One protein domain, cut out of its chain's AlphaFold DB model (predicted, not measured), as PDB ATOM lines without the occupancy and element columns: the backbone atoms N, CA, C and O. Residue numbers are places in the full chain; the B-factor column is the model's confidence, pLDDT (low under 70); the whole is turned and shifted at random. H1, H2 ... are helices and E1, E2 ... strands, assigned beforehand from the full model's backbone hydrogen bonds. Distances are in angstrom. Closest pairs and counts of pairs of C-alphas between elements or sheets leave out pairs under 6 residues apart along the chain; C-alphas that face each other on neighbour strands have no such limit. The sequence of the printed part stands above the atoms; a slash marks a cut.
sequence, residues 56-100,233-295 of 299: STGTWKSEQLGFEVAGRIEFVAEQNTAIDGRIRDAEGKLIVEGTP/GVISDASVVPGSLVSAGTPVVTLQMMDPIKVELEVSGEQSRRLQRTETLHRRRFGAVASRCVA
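AT A GLANCE: This is residues 56 to 100 and 233 to 295 of the 299 residues of the protein "Multidrug export protein EmrA" of Stieleria varia (UniProt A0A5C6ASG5). With little regular structure, this is a long body in which a twisted three-strand sheet, E2, E6, E5, continues into a two-strand ribbon, E1 and E7. E3 lies beyond the sheet's other end, and a loop with E4 reaches sideways. The 108 printed residues, 41 in named elements, are mostly strand: E1 to E7, then H1; both sheets are antiparallel. The whole is loose, radius of gyration of the C-alphas 19.0 A, spanning 55 by 33 by 26 A.

IN THESE COORDINATES: E1 is residues 56 to 58, from C-alpha 56 at (351.438, 185.476, 149.197). E2 is 61 to 66, 16.2 A; E3 71 to 76; E4 94 to 96; E5 233 to 238; E6 251 to 257, 17.0 A; E7 261 to 266, 16.4 A. H1, 269 to 272, ends at C-alpha 272, (338.760, 190.411, 140.189).

HOW THE PARTS SIT: E6 is antiparallel to E2, N 63 and O 255 being 2.9 A apart, and forms a hairpin with E5, N 234 and O 256 2.9 A. E1 is antiparallel to E7, N 58 and O 262 2.8 A. E3 and E4 pair with no named strand. H1 is too short for an O i to N i+4 pair.

THE WHOLE: Residues 101 to 232 are cut out, C-alphas 100 and 233 being 12.4 A apart. Links E3 to E4 and E5 to E6 are long. Residues 276 to 295 have pLDDT under 70.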
ATOM      1  N   SER A  56     350.872 186.360 148.178       80.31
ATOM      2  CA  SER A  56     351.438 185.476 149.197       80.31
ATOM      3  C   SER A  56     351.641 184.073 148.616       80.31
ATOM      4  O   SER A  56     350.933 183.635 147.703       80.31
ATOM      5  N   THR A  57     352.648 183.356 149.115       81.56
ATOM      6  CA  THR A  57     352.896 181.951 148.765       81.56
ATOM      7  C   THR A  57     352.455 181.058 149.911       81.56
ATOM      8  O   THR A  57     353.011 181.153 151.004       81.56
ATOM      9  N   GLY A  58     351.488 180.187 149.645       80.88
ATOM     10  CA  GLY A  58     351.026 179.150 150.558       80.88
ATOM     11  C   GLY A  58     351.437 177.753 150.095       80.88
ATOM     12  O   GLY A  58     351.845 177.531 148.951       80.88
ATOM     13  N   THR A  59     351.286 176.786 150.989       84.19
ATOM     14  CA  THR A  59     351.435 175.362 150.677       84.19
ATOM     15  C   THR A  59     350.214 174.865 149.905       84.19
ATOM     16  O   THR A  59     349.110 175.397 150.053       84.19
ATOM     17  N   TRP A  60     350.383 173.849 149.054       84.38
ATOM     18  CA  TRP A  60     349.238 173.243 148.360       84.38
ATOM     19  C   TRP A  60     348.417 172.339 149.286       84.38
ATOM     20  O   TRP A  60     347.187 172.359 149.263       84.38
ATOM     21  N   LYS A  61     349.113 171.580 150.137       87.69
ATOM     22  CA  LYS A  61     348.557 170.728 151.191       87.69
ATOM     23  C   LYS A  61     349.439 170.857 152.431       87.69
ATOM     24  O   LYS A  61     350.660 170.944 152.304       87.69
ATOM     25  N   SER A  62     348.835 170.833 153.612       88.94
ATOM     26  CA  SER A  62     349.526 170.650 154.889       88.94
ATOM     27  C   SER A  62     348.815 169.533 155.641       88.94
ATOM     28  O   SER A  62     347.585 169.502 155.647       88.94
ATOM     29  N   GLU A  63     349.566 168.625 156.250       90.94
ATOM     30  CA  GLU A  63     349.028 167.462 156.959       90.94
ATOM     31  C   GLU A  63     349.798 167.246 158.262       90.94
ATOM     32  O   GLU A  63     351.021 167.389 158.296       90.94
ATOM     33  N   GLN A  64     349.077 166.938 159.337       91.88
ATOM     34  CA  GLN A  64     349.670 166.552 160.613       91.88
ATOM     35  C   GLN A  64     349.696 165.028 160.676       91.88
ATOM     36  O   GLN A  64     348.650 164.386 160.669       91.88
ATOM     37  N   LEU A  65     350.901 164.469 160.692       91.50
ATOM     38  CA  LEU A  65     351.150 163.036 160.711       91.50
ATOM     39  C   LEU A  65     351.429 162.597 162.151       91.50
ATOM     40  O   LEU A  65     352.194 163.247 162.869       91.50
ATOM     41  N   GLY A  66     350.815 161.494 162.566       91.62
ATOM     42  CA  GLY A  66     350.961 160.888 163.887       91.62
ATOM     43  C   GLY A  66     350.908 159.367 163.793       91.62
ATOM     44  O   GLY A  66     350.491 158.831 162.769       91.62
ATOM     45  N   PHE A  67     351.351 158.669 164.838       92.38
ATOM     46  CA  PHE A  67     351.317 157.203 164.868       92.38
ATOM     47  C   PHE A  67     349.907 156.679 165.171       92.38
ATOM     48  O   PHE A  67     349.200 157.239 166.014       92.38
ATOM     49  N   GLU A  68     349.525 155.564 164.545       90.81
ATOM     50  CA  GLU A  68     348.330 154.794 164.931       90.81
ATOM     51  C   GLU A  68     348.583 153.955 166.202       90.81
ATOM     52  O   GLU A  68     347.656 153.659 166.954       90.81
ATOM     53  N   VAL A  69     349.853 153.657 166.504       94.06
ATOM     54  CA  VAL A  69     350.307 152.938 167.706       94.06
ATOM     55  C   VAL A  69     350.879 153.871 168.785       94.06
ATOM     56  O   VAL A  69     351.311 154.989 168.508       94.06
ATOM     57  N   ALA A  70     350.897 153.410 170.041       93.50
ATOM     58  CA  ALA A  70     351.381 154.169 171.198       93.50
ATOM     59  C   ALA A  70     352.678 153.574 171.775       93.50
ATOM     60  O   ALA A  70     352.722 152.397 172.144       93.50
ATOM     61  N   GLY A  71     353.716 154.396 171.932       93.69
ATOM     62  CA  GLY A  71     355.017 153.951 172.429       93.69
ATOM     63  C   GLY A  71     356.048 155.073 172.530       93.69
ATOM     64  O   GLY A  71     355.714 156.257 172.448       93.69
ATOM     65  N   ARG A  72     357.311 154.706 172.766       94.38
ATOM     66  CA  ARG A  72     358.424 155.659 172.847       94.38
ATOM     67  C   ARG A  72     358.991 155.928 171.463       94.38
ATOM     68  O   ARG A  72     359.187 154.995 170.696       94.38
ATOM     69  N   ILE A  73     359.305 157.181 171.162       93.81
ATOM     70  CA  ILE A  73     359.947 157.555 169.903       93.81
ATOM     71  C   ILE A  73     361.429 157.159 169.916       93.81
ATOM     72  O   ILE A  73     362.180 157.582 170.795       93.81
ATOM     73  N   GLU A  74     361.844 156.394 168.909       93.56
ATOM     74  CA  GLU A  74     363.233 156.028 168.615       93.56
ATOM     75  C   GLU A  74     363.934 157.151 167.831       93.56
ATOM     76  O   GLU A  74     364.989 157.630 168.246       93.56
ATOM     77  N   PHE A  75     363.319 157.636 166.743       92.81
ATOM     78  CA  PHE A  75     363.810 158.784 165.969       92.81
ATOM     79  C   PHE A  75     362.673 159.632 165.377       92.81
ATOM     80  O   PHE A  75     361.556 159.146 165.185       92.81
ATOM     81  N   VAL A  76     362.994 160.887 165.037       93.38
ATOM     82  CA  VAL A  76     362.183 161.809 164.219       93.38
ATOM     83  C   VAL A  76     363.122 162.512 163.234       93.38
ATOM     84  O   VAL A  76     364.238 162.863 163.610       93.38
ATOM     85  N   ALA A  77     362.694 162.706 161.989       92.06
ATOM     86  CA  ALA A  77     363.421 163.468 160.979       92.06
ATOM     87  C   ALA A  77     363.390 164.982 161.270       92.06
ATOM     88  O   ALA A  77     362.415 165.514 161.800       92.06
ATOM     89  N   GLU A  78     364.469 165.680 160.912       89.38
ATOM     90  CA  GLU A  78     364.671 167.091 161.262       89.38
ATOM     91  C   GLU A  78     363.769 168.050 160.462       89.38
ATOM     92  O   GLU A  78     363.364 167.773 159.327       89.38
ATOM     93  N   GLN A  79     363.487 169.223 161.036       90.75
ATOM     94  CA  GLN A  79     362.770 170.299 160.345       90.75
ATOM     95  C   GLN A  79     363.484 170.715 159.046       90.75
ATOM     96  O   GLN A  79     364.707 170.663 158.943       90.75
ATOM     97  N   ASN A  80     362.711 171.148 158.047       88.38
ATOM     98  CA  ASN A  80     363.174 171.496 156.697       88.38
ATOM     99  C   ASN A  80     363.789 170.321 155.888       88.38
ATOM    100  O   ASN A  80     364.301 170.534 154.789       88.38
ATOM    101  N   THR A  81     363.679 169.074 156.365       89.38
ATOM    102  CA  THR A  81     363.997 167.872 155.571       89.38
ATOM    103  C   THR A  81     362.919 167.621 154.513       89.38
ATOM    104  O   THR A  81     361.724 167.708 154.806       89.38
ATOM    105  N   ALA A  82     363.332 167.285 153.287       89.19
ATOM    106  CA  ALA A  82     362.435 166.804 152.236       89.19
ATOM    107  C   ALA A  82     362.207 165.288 152.374       89.19
ATOM    108  O   ALA A  82     363.154 164.533 152.585       89.19
ATOM    109  N   ILE A  83     360.951 164.858 152.253       91.75
ATOM    110  CA  ILE A  83     360.471 163.494 152.502       91.75
ATOM    111  C   ILE A  83     359.717 163.003 151.267       91.75
ATOM    112  O   ILE A  83     358.780 163.668 150.812       91.75
ATOM    113  N   ASP A  84     360.074 161.820 150.764       90.06
ATOM    114  CA  ASP A  84     359.348 161.161 149.680       90.06
ATOM    115  C   ASP A  84     358.137 160.383 150.209       90.06
ATOM    116  O   ASP A  84     358.211 159.668 151.211       90.06
ATOM    117  N   GLY A  85     357.002 160.511 149.518       85.75
ATOM    118  CA  GLY A  85     355.758 159.831 149.882       85.75
ATOM    119  C   GLY A  85     355.799 158.324 149.612       85.75
ATOM    120  O   GLY A  85     356.246 157.886 148.551       85.75
ATOM    121  N   ARG A  86     355.270 157.538 150.552       88.00
ATOM    122  CA  ARG A  86     355.000 156.104 150.406       88.00
ATOM    123  C   ARG A  86     353.727 155.928 149.579       88.00
ATOM    124  O   ARG A  86     352.636 156.264 150.034       88.00
ATOM    125  N   ILE A  87     353.860 155.412 148.358       85.75
ATOM    126  CA  ILE A  87     352.742 155.246 147.416       85.75
ATOM    127  C   ILE A  87     352.365 153.766 147.341       85.75
ATOM    128  O   ILE A  87     353.209 152.922 147.029       85.75
ATOM    129  N   ARG A  88     351.087 153.464 147.597       87.25
ATOM    130  CA  ARG A  88     350.459 152.154 147.363       87.25
ATOM    131  C   ARG A  88     349.537 152.226 146.128       87.25
ATOM    132  O   ARG A  88     349.064 153.314 145.796       87.25
ATOM    133  N   ASP A  89     349.308 151.107 145.442       87.94
ATOM    134  CA  ASP A  89     348.288 150.991 144.386       87.94
ATOM    135  C   ASP A  89     346.862 150.879 144.969       87.94
ATOM    136  O   ASP A  89     346.665 150.944 146.187       87.94
ATOM    137  N   ALA A  90     345.844 150.763 144.105       85.75
ATOM    138  CA  ALA A  90     344.444 150.650 144.532       85.75
ATOM    139  C   ALA A  90     344.169 149.331 145.282       85.75
ATOM    140  O   ALA A  90     343.226 149.234 146.066       85.75
ATOM    141  N   GLU A  91     345.026 148.340 145.060       80.50
ATOM    142  CA  GLU A  91     345.058 147.022 145.675       80.50
ATOM    143  C   GLU A  91     345.859 147.005 147.001       80.50
ATOM    144  O   GLU A  91     345.907 145.981 147.685       80.50
ATOM    145  N   GLY A  92     346.457 148.137 147.403       77.62
ATOM    146  CA  GLY A  92     347.172 148.329 148.672       77.62
ATOM    147  C   GLY A  92     348.640 147.875 148.681       77.62
ATOM    148  O   GLY A  92     349.316 147.980 149.714       77.62
ATOM    149  N   LYS A  93     349.160 147.398 147.546       84.88
ATOM    150  CA  LYS A  93     350.548 146.965 147.364       84.88
ATOM    151  C   LYS A  93     351.464 148.174 147.165       84.88
ATOM    152  O   LYS A  93     351.101 149.186 146.578       84.88
ATOM    153  N   LEU A  94     352.686 148.059 147.673       84.56
ATOM    154  CA  LEU A  94     353.695 149.114 147.653       84.56
ATOM    155  C   LEU A  94     354.265 149.344 146.237       84.56
ATOM    156  O   LEU A  94     354.765 148.409 145.614       84.56
ATOM    157  N   ILE A  95     354.211 150.593 145.756       88.00
ATOM    158  CA  ILE A  95     354.872 151.060 144.521       88.00
ATOM    159  C   ILE A  95     356.171 151.801 144.868       88.00
ATOM    160  O   ILE A  95     357.200 151.589 144.232       88.00
ATOM    161  N   VAL A  96     356.113 152.679 145.874       87.06
ATOM    162  CA  VAL A  96     357.233 153.502 146.352       87.06
ATOM    163  C   VAL A  96     357.292 153.374 147.866       87.06
ATOM    164  O   VAL A  96     356.289 153.628 148.532       87.06
ATOM    165  N   GLU A  97     358.446 152.986 148.412       81.12
ATOM    166  CA  GLU A  97     358.607 152.728 149.853       81.12
ATOM    167  C   GLU A  97     358.468 153.995 150.711       81.12
ATOM    168  O   GLU A  97     357.949 153.928 151.823       81.12
ATOM    169  N   GLY A  98     358.843 155.152 150.155       87.38
ATOM    170  CA  GLY A  98     358.835 156.447 150.836       87.38
ATOM    171  C   GLY A  98     359.984 156.608 151.836       87.38
ATOM    172  O   GLY A  98     360.682 155.655 152.181       87.38
ATOM    173  N   THR A  99     360.196 157.832 152.315       90.44
ATOM    174  CA  THR A  99     361.172 158.103 153.381       90.44
ATOM    175  C   THR A  99     360.493 157.940 154.748       90.44
ATOM    176  O   THR A  99     359.441 158.550 154.964       90.44
ATOM    177  N   PRO A 100     361.051 157.158 155.692       92.06
ATOM    178  CA  PRO A 100     360.486 157.042 157.032       92.06
ATOM    179  C   PRO A 100     360.750 158.332 157.824       92.06
ATOM    180  O   PRO A 100     361.886 158.788 157.942       92.06
ATOM    181  N   GLY A 233     356.844 165.956 150.356       90.38
ATOM    182  CA  GLY A 233     356.744 167.241 151.051       90.38
ATOM    183  C   GLY A 233     357.984 167.597 151.867       90.38
ATOM    184  O   GLY A 233     358.974 166.872 151.869       90.38
ATOM    185  N   VAL A 234     357.924 168.730 152.565       91.75
ATOM    186  CA  VAL A 234     358.971 169.212 153.478       91.75
ATOM    187  C   VAL A 234     358.415 169.268 154.899       91.75
ATOM    188  O   VAL A 234     357.264 169.665 155.102       91.75
ATOM    189  N   ILE A 235     359.219 168.865 155.885       93.31
ATOM    190  CA  ILE A 235     358.855 168.953 157.304       93.31
ATOM    191  C   ILE A 235     358.866 170.420 157.742       93.31
ATOM    192  O   ILE A 235     359.908 171.071 157.713       93.31
ATOM    193  N   SER A 236     357.713 170.936 158.173       91.62
ATOM    194  CA  SER A 236     357.577 172.306 158.683       91.62
ATOM    195  C   SER A 236     357.712 172.400 160.199       91.62
ATOM    196  O   SER A 236     358.143 173.437 160.690       91.62
ATOM    197  N   ASP A 237     357.305 171.362 160.927       91.31
ATOM    198  CA  ASP A 237     357.484 171.254 162.374       91.31
ATOM    199  C   ASP A 237     357.579 169.780 162.792       91.31
ATOM    200  O   ASP A 237     356.976 168.913 162.155       91.31
ATOM    201  N   ALA A 238     358.310 169.527 163.875       91.19
ATOM    202  CA  ALA A 238     358.437 168.244 164.548       91.19
ATOM    203  C   ALA A 238     358.092 168.474 166.025       91.19
ATOM    204  O   ALA A 238     358.914 168.948 166.809       91.19
ATOM    205  N   SER A 239     356.846 168.181 166.391       89.25
ATOM    206  CA  SER A 239     356.237 168.611 167.657       89.25
ATOM    207  C   SER A 239     356.610 167.716 168.854       89.25
ATOM    208  O   SER A 239     356.111 167.911 169.962       89.25
ATOM    209  N   VAL A 240     357.473 166.716 168.635       91.19
ATOM    210  CA  VAL A 240     357.902 165.691 169.598       91.19
ATOM    211  C   VAL A 240     359.376 165.323 169.389       91.19
ATOM    212  O   VAL A 240     359.931 165.499 168.307       91.19
ATOM    213  N   VAL A 241     360.018 164.796 170.436       91.12
ATOM    214  CA  VAL A 241     361.477 164.574 170.507       91.12
ATOM    215  C   VAL A 241     361.784 163.083 170.725       91.12
ATOM    216  O   VAL A 241     361.029 162.424 171.449       91.12
ATOM    217  N   PRO A 242     362.875 162.515 170.171       92.81
ATOM    218  CA  PRO A 242     363.326 161.164 170.515       92.81
ATOM    219  C   PRO A 242     363.395 160.909 172.029       92.81
ATOM    220  O   PRO A 242     363.717 161.798 172.817       92.81
ATOM    221  N   GLY A 243     363.042 159.697 172.452       91.44
ATOM    222  CA  GLY A 243     362.897 159.319 173.860       91.44
ATOM    223  C   GLY A 243     361.568 159.725 174.517       91.44
ATOM    224  O   GLY A 243     361.249 159.182 175.581       91.44
ATOM    225  N   SER A 244     360.767 160.611 173.906       91.75
ATOM    226  CA  SER A 244     359.419 160.953 174.400       91.75
ATOM    227  C   SER A 244     358.418 159.805 174.197       91.75
ATOM    228  O   SER A 244     358.615 158.937 173.347       91.75
ATOM    229  N   LEU A 245     357.358 159.777 175.012       92.88
ATOM    230  CA  LEU A 245     356.261 158.805 174.922       92.88
ATOM    231  C   LEU A 245     355.066 159.463 174.222       92.88
ATOM    232  O   LEU A 245     354.632 160.531 174.653       92.88
ATOM    233  N   VAL A 246     354.522 158.817 173.192       92.62
ATOM    234  CA  VAL A 246     353.356 159.301 172.437       92.62
ATOM    235  C   VAL A 246     352.197 158.308 172.465       92.62
ATOM    236  O   VAL A 246     352.390 157.091 172.474       92.62
ATOM    237  N   SER A 247     350.981 158.851 172.459       93.12
ATOM    238  CA  SER A 247     349.733 158.097 172.314       93.12
ATOM    239  C   SER A 247     349.300 158.040 170.850       93.12
ATOM    240  O   SER A 247     349.578 158.969 170.086       93.12
ATOM    241  N   ALA A 248     348.547 157.002 170.485       91.19
ATOM    242  CA  ALA A 248     347.896 156.893 169.182       91.19
ATOM    243  C   ALA A 248     347.120 158.176 168.820       91.19
ATOM    244  O   ALA A 248     346.429 158.749 169.667       91.19
ATOM    245  N   GLY A 249     347.257 158.644 167.578       87.88
ATOM    246  CA  GLY A 249     346.621 159.868 167.079       87.88
ATOM    247  C   GLY A 249     347.251 161.188 167.554       87.88
ATOM    248  O   GLY A 249     346.763 162.253 167.180       87.88
ATOM    249  N   THR A 250     348.335 161.163 168.341       90.25
ATOM    250  CA  THR A 250     349.082 162.390 168.683       90.25
ATOM    251  C   THR A 250     349.845 162.885 167.446       90.25
ATOM    252  O   THR A 250     350.577 162.087 166.856       90.25
ATOM    253  N   PRO A 251     349.742 164.167 167.043       90.94
ATOM    254  CA  PRO A 251     350.536 164.700 165.940       90.94
ATOM    255  C   PRO A 251     352.025 164.745 166.316       90.94
ATOM    256  O   PRO A 251     352.406 165.271 167.360       90.94
ATOM    257  N   VAL A 252     352.859 164.179 165.446       92.06
ATOM    258  CA  VAL A 252     354.317 164.035 165.600       92.06
ATOM    259  C   VAL A 252     355.035 165.039 164.698       92.06
ATOM    260  O   VAL A 252     355.973 165.707 165.128       92.06
ATOM    261  N   VAL A 253     354.587 165.159 163.442       92.69
ATOM    262  CA  VAL A 253     355.225 165.980 162.403       92.69
ATOM    263  C   VAL A 253     354.170 166.698 161.565       92.69
ATOM    264  O   VAL A 253     353.190 166.089 161.138       92.69
ATOM    265  N   THR A 254     354.389 167.980 161.263       92.88
ATOM    266  CA  THR A 254     353.600 168.719 160.264       92.88
ATOM    267  C   THR A 254     354.342 168.726 158.927       92.88
ATOM    268  O   THR A 254     355.388 169.368 158.800       92.88
ATOM    269  N   LEU A 255     353.795 168.043 157.918       92.69
ATOM    270  CA  LEU A 255     354.364 167.957 156.570       92.69
ATOM    271  C   LEU A 255     353.622 168.875 155.590       92.69
ATOM    272  O   LEU A 255     352.391 168.926 155.572       92.69
ATOM    273  N   GLN A 256     354.373 169.578 154.743       92.31
ATOM    274  CA  GLN A 256     353.850 170.549 153.785       92.31
ATOM    275  C   GLN A 256     354.245 170.211 152.342       92.31
ATOM    276  O   GLN A 256     355.418 170.017 152.028       92.31
ATOM    277  N   MET A 257     353.260 170.174 151.442       90.88
ATOM    278  CA  MET A 257     353.479 170.001 150.005       90.88
ATOM    279  C   MET A 257     353.905 171.334 149.377       90.88
ATOM    280  O   MET A 257     353.127 172.296 149.355       90.88
ATOM    281  N   MET A 258     355.139 171.357 148.868       84.69
ATOM    282  CA  MET A 258     355.798 172.528 148.272       84.69
ATOM    283  C   MET A 258     355.858 172.506 146.733       84.69
ATOM    284  O   MET A 258     356.258 173.503 146.137       84.69
ATOM    285  N   ASP A 259     355.455 171.416 146.073       83.94
ATOM    286  CA  ASP A 259     355.230 171.381 144.622       83.94
ATOM    287  C   ASP A 259     353.863 170.718 144.343       83.94
ATOM    288  O   ASP A 259     353.670 169.566 144.738       83.94
ATOM    289  N   PRO A 260     352.886 171.422 143.734       84.12
ATOM    290  CA  PRO A 260     352.927 172.834 143.337       84.12
ATOM    291  C   PRO A 260     352.933 173.799 144.535       84.12
ATOM    292  O   PRO A 260     352.425 173.490 145.609       84.12
ATOM    293  N   ILE A 261     353.439 175.020 144.334       84.06
ATOM    294  CA  ILE A 261     353.247 176.129 145.287       84.06
ATOM    295  C   ILE A 261     351.896 176.797 145.013       84.06
ATOM    296  O   ILE A 261     351.630 177.215 143.878       84.06
ATOM    297  N   LYS A 262     351.075 176.969 146.056       82.44
ATOM    298  CA  LYS A 262     349.850 177.776 146.001       82.44
ATOM    299  C   LYS A 262     350.226 179.258 146.052       82.44
ATOM    300  O   LYS A 262     351.033 179.674 146.880       82.44
ATOM    301  N   VAL A 263     349.639 180.072 145.181       83.44
ATOM    302  CA  VAL A 263     349.812 181.532 145.207       83.44
ATOM    303  C   VAL A 263     348.450 182.174 145.396       83.44
ATOM    304  O   VAL A 263     347.545 181.940 144.595       83.44
ATOM    305  N   GLU A 264     348.313 182.968 146.450       82.88
ATOM    306  CA  GLU A 264     347.110 183.743 146.746       82.88
ATOM    307  C   GLU A 264     347.360 185.208 146.371       82.88
ATOM    308  O   GLU A 264     348.484 185.705 146.468       82.88
ATOM    309  N   LEU A 265     346.332 185.877 145.846       82.19
ATOM    310  CA  LEU A 265     346.448 187.172 145.174       82.19
ATOM    311  C   LEU A 265     345.428 188.152 145.751       82.19
ATOM    312  O   LEU A 265     344.222 187.968 145.582       82.19
ATOM    313  N   GLU A 266     345.912 189.218 146.386       79.50
ATOM    314  CA  GLU A 266     345.064 190.266 146.958       79.50
ATOM    315  C   GLU A 266     344.624 191.246 145.861       79.50
ATOM    316  O   GLU A 266     345.258 192.269 145.601       79.50
ATOM    317  N   VAL A 267     343.540 190.894 145.167       82.56
ATOM    318  CA  VAL A 267     342.970 191.677 144.060       82.56
ATOM    319  C   VAL A 267     341.800 192.545 144.512       82.56
ATOM    320  O   VAL A 267     340.933 192.111 145.269       82.56
ATOM    321  N   SER A 268     341.715 193.770 143.990       78.56
ATOM    322  CA  SER A 268     340.547 194.623 144.226       78.56
ATOM    323  C   SER A 268     339.297 194.060 143.537       78.56
ATOM    324  O   SER A 268     339.378 193.365 142.519       78.56
ATOM    325  N   GLY A 269     338.106 194.420 144.026       77.62
ATOM    326  CA  GLY A 269     336.843 194.003 143.403       77.62
ATOM    327  C   GLY A 269     336.664 194.482 141.952       77.62
ATOM    328  O   GLY A 269     335.848 193.932 141.217       77.62
ATOM    329  N   GLU A 270     337.405 195.495 141.496       77.69
ATOM    330  CA  GLU A 270     337.453 195.879 140.076       77.69
ATOM    331  C   GLU A 270     338.377 194.953 139.267       77.69
ATOM    332  O   GLU A 270     338.009 194.524 138.175       77.69
ATOM    333  N   GLN A 271     339.543 194.602 139.816       73.00
ATOM    334  CA  GLN A 271     340.516 193.705 139.183       73.00
ATOM    335  C   GLN A 271     339.983 192.270 139.079       73.00
ATOM    336  O   GLN A 271     340.047 191.675 138.007       73.00
ATOM    337  N   SER A 272     339.379 191.746 140.152       74.25
ATOM    338  CA  SER A 272     338.760 190.411 140.189       74.25
ATOM    339  C   SER A 272     337.740 190.208 139.055       74.25
ATOM    340  O   SER A 272     337.773 189.201 138.358       74.25
ATOM    341  N   ARG A 273     336.911 191.225 138.768       77.56
ATOM    342  CA  ARG A 273     335.926 191.197 137.666       77.56
ATOM    343  C   ARG A 273     336.528 191.280 136.257       77.56
ATOM    344  O   ARG A 273     335.786 191.108 135.291       77.56
ATOM    345  N   ARG A 274     337.829 191.561 136.115       74.00
ATOM    346  CA  ARG A 274     338.537 191.561 134.821       74.00
ATOM    347  C   ARG A 274     339.312 190.269 134.560       74.00
ATOM    348  O   ARG A 274     339.460 189.922 133.395       74.00
ATOM    349  N   LEU A 275     339.765 189.581 135.610       71.94
ATOM    350  CA  LEU A 275     340.579 188.369 135.508       71.94
ATOM    351  C   LEU A 275     339.774 187.183 134.962       71.94
ATOM    352  O   LEU A 275     338.827 186.708 135.591       71.94
ATOM    353  N   GLN A 276     340.190 186.651 133.816       66.69
ATOM    354  CA  GLN A 276     339.656 185.408 133.266       66.69
ATOM    355  C   GLN A 276     340.485 184.198 133.719       66.69
ATOM    356  O   GLN A 276     341.707 184.259 133.855       66.69
ATOM    357  N   ARG A 277     339.820 183.048 133.913       59.31
ATOM    358  CA  ARG A 277     340.390 181.804 134.484       59.31
ATOM    359  C   ARG A 277     341.488 181.134 133.624       59.31
ATOM    360  O   ARG A 277     341.933 180.038 133.943       59.31
ATOM    361  N   THR A 278     341.897 181.766 132.530       56.59
ATOM    362  CA  THR A 278     342.867 181.284 131.533       56.59
ATOM    363  C   THR A 278     344.037 182.254 131.309       56.59
ATOM    364  O   THR A 278     344.865 182.012 130.431       56.59
ATOM    365  N   GLU A 279     344.139 183.346 132.076       62.28
ATOM    366  CA  GLU A 279     345.218 184.331 131.921       62.28
ATOM    367  C   GLU A 279     346.590 183.812 132.386       62.28
ATOM    368  O   GLU A 279     346.745 183.216 133.453       62.28
ATOM    369  N   THR A 280     347.626 184.071 131.583       60.28
ATOM    370  CA  THR A 280     348.998 183.618 131.844       60.28
ATOM    371  C   THR A 280     349.753 184.601 132.741       60.28
ATOM    372  O   THR A 280     350.403 185.542 132.280       60.28
ATOM    373  N   LEU A 281     349.701 184.367 134.053       63.06
ATOM    374  CA  LEU A 281     350.405 185.180 135.050       63.06
ATOM    375  C   LEU A 281     351.935 185.084 134.898       63.06
ATOM    376  O   LEU A 281     352.547 184.043 135.138       63.06
ATOM    377  N   HIS A 282     352.573 186.199 134.536       59.84
ATOM    378  CA  HIS A 282     354.026 186.291 134.377       59.84
ATOM    379  C   HIS A 282     354.698 186.782 135.669       59.84
ATOM    380  O   HIS A 282     354.727 187.978 135.958       59.84
ATOM    381  N   ARG A 283     355.287 185.854 136.435       55.72
ATOM    382  CA  ARG A 283     356.002 186.121 137.699       55.72
ATOM    383  C   ARG A 283     357.262 186.979 137.485       55.72
ATOM    384  O   ARG A 283     358.363 186.452 137.328       55.72
ATOM    385  N   ARG A 284     357.129 188.310 137.545       49.41
ATOM    386  CA  ARG A 284     358.270 189.205 137.817       49.41
ATOM    387  C   ARG A 284     358.664 189.076 139.286       49.41
ATOM    388  O   ARG A 284     357.808 189.068 140.163       49.41
ATOM    389  N   ARG A 285     359.962 188.930 139.543       46.31
ATOM    390  CA  ARG A 285     360.492 188.575 140.862       46.31
ATOM    391  C   ARG A 285     361.159 189.767 141.534       46.31
ATOM    392  O   ARG A 285     362.083 190.338 140.965       46.31
ATOM    393  N   PHE A 286     360.800 190.008 142.787       42.72
ATOM    394  CA  PHE A 286     361.715 190.564 143.777       42.72
ATOM    395  C   PHE A 286     362.104 189.393 144.700       42.72
ATOM    396  O   PHE A 286     361.236 188.816 145.345       42.72
ATOM    397  N   GLY A 287     363.373 188.962 144.679       42.69
ATOM    398  CA  GLY A 287     363.866 187.793 145.439       42.69
ATOM    399  C   GLY A 287     363.998 186.471 144.652       42.69
ATOM    400  O   GLY A 287     363.433 186.304 143.565       42.69
ATOM    401  N   ALA A 288     364.787 185.533 145.194       39.03
ATOM    402  CA  ALA A 288     365.210 184.260 144.575       39.03
ATOM    403  C   ALA A 288     364.223 183.077 144.798       39.03
ATOM    404  O   ALA A 288     363.096 183.296 145.232       39.03
ATOM    405  N   VAL A 289     364.614 181.840 144.430       38.91
ATOM    406  CA  VAL A 289     363.797 180.591 144.351       38.91
ATOM    407  C   VAL A 289     362.844 180.537 143.143       38.91
ATOM    408  O   VAL A 289     361.817 181.214 143.107       38.91
ATOM    409  N   ALA A 290     363.202 179.797 142.086       34.09
ATOM    410  CA  ALA A 290     362.415 179.662 140.848       34.09
ATOM    411  C   ALA A 290     361.557 178.393 140.860       34.09
ATOM    412  O   ALA A 290     362.070 177.307 141.091       34.09
ATOM    413  N   SER A 291     360.261 178.544 140.594       40.91
ATOM    414  CA  SER A 291     359.267 177.472 140.696       40.91
ATOM    415  C   SER A 291     358.060 177.778 139.804       40.91
ATOM    416  O   SER A 291     357.741 178.953 139.575       40.91
ATOM    417  N   ARG A 292     357.416 176.727 139.275       36.88
ATOM    418  CA  ARG A 292     356.184 176.827 138.478       36.88
ATOM    419  C   ARG A 292     354.998 176.997 139.431       36.88
ATOM    420  O   ARG A 292     354.818 176.186 140.329       36.88
ATOM    421  N   CYS A 293     354.199 178.041 139.239       37.44
ATOM    422  CA  CYS A 293     353.012 178.304 140.055       37.44
ATOM    423  C   CYS A 293     351.749 177.925 139.273       37.44
ATOM    424  O   CYS A 293     351.619 178.303 138.108       37.44
ATOM    425  N   VAL A 294     350.808 177.240 139.923       42.00
ATOM    426  CA  VAL A 294     349.454 177.008 139.397       42.00
ATOM    427  C   VAL A 294     348.497 177.906 140.174       42.00
ATOM    428  O   VAL A 294     348.357 177.769 141.386       42.00
ATOM    429  N   ALA A 295     347.859 178.854 139.489       38.62
ATOM    430  CA  ALA A 295     346.924 179.779 140.117       38.62
ATOM    431  C   ALA A 295     345.518 179.167 140.196       38.62
ATOM    432  O   ALA A 295     344.956 178.744 139.184       38.62
TER     433      ALA A 295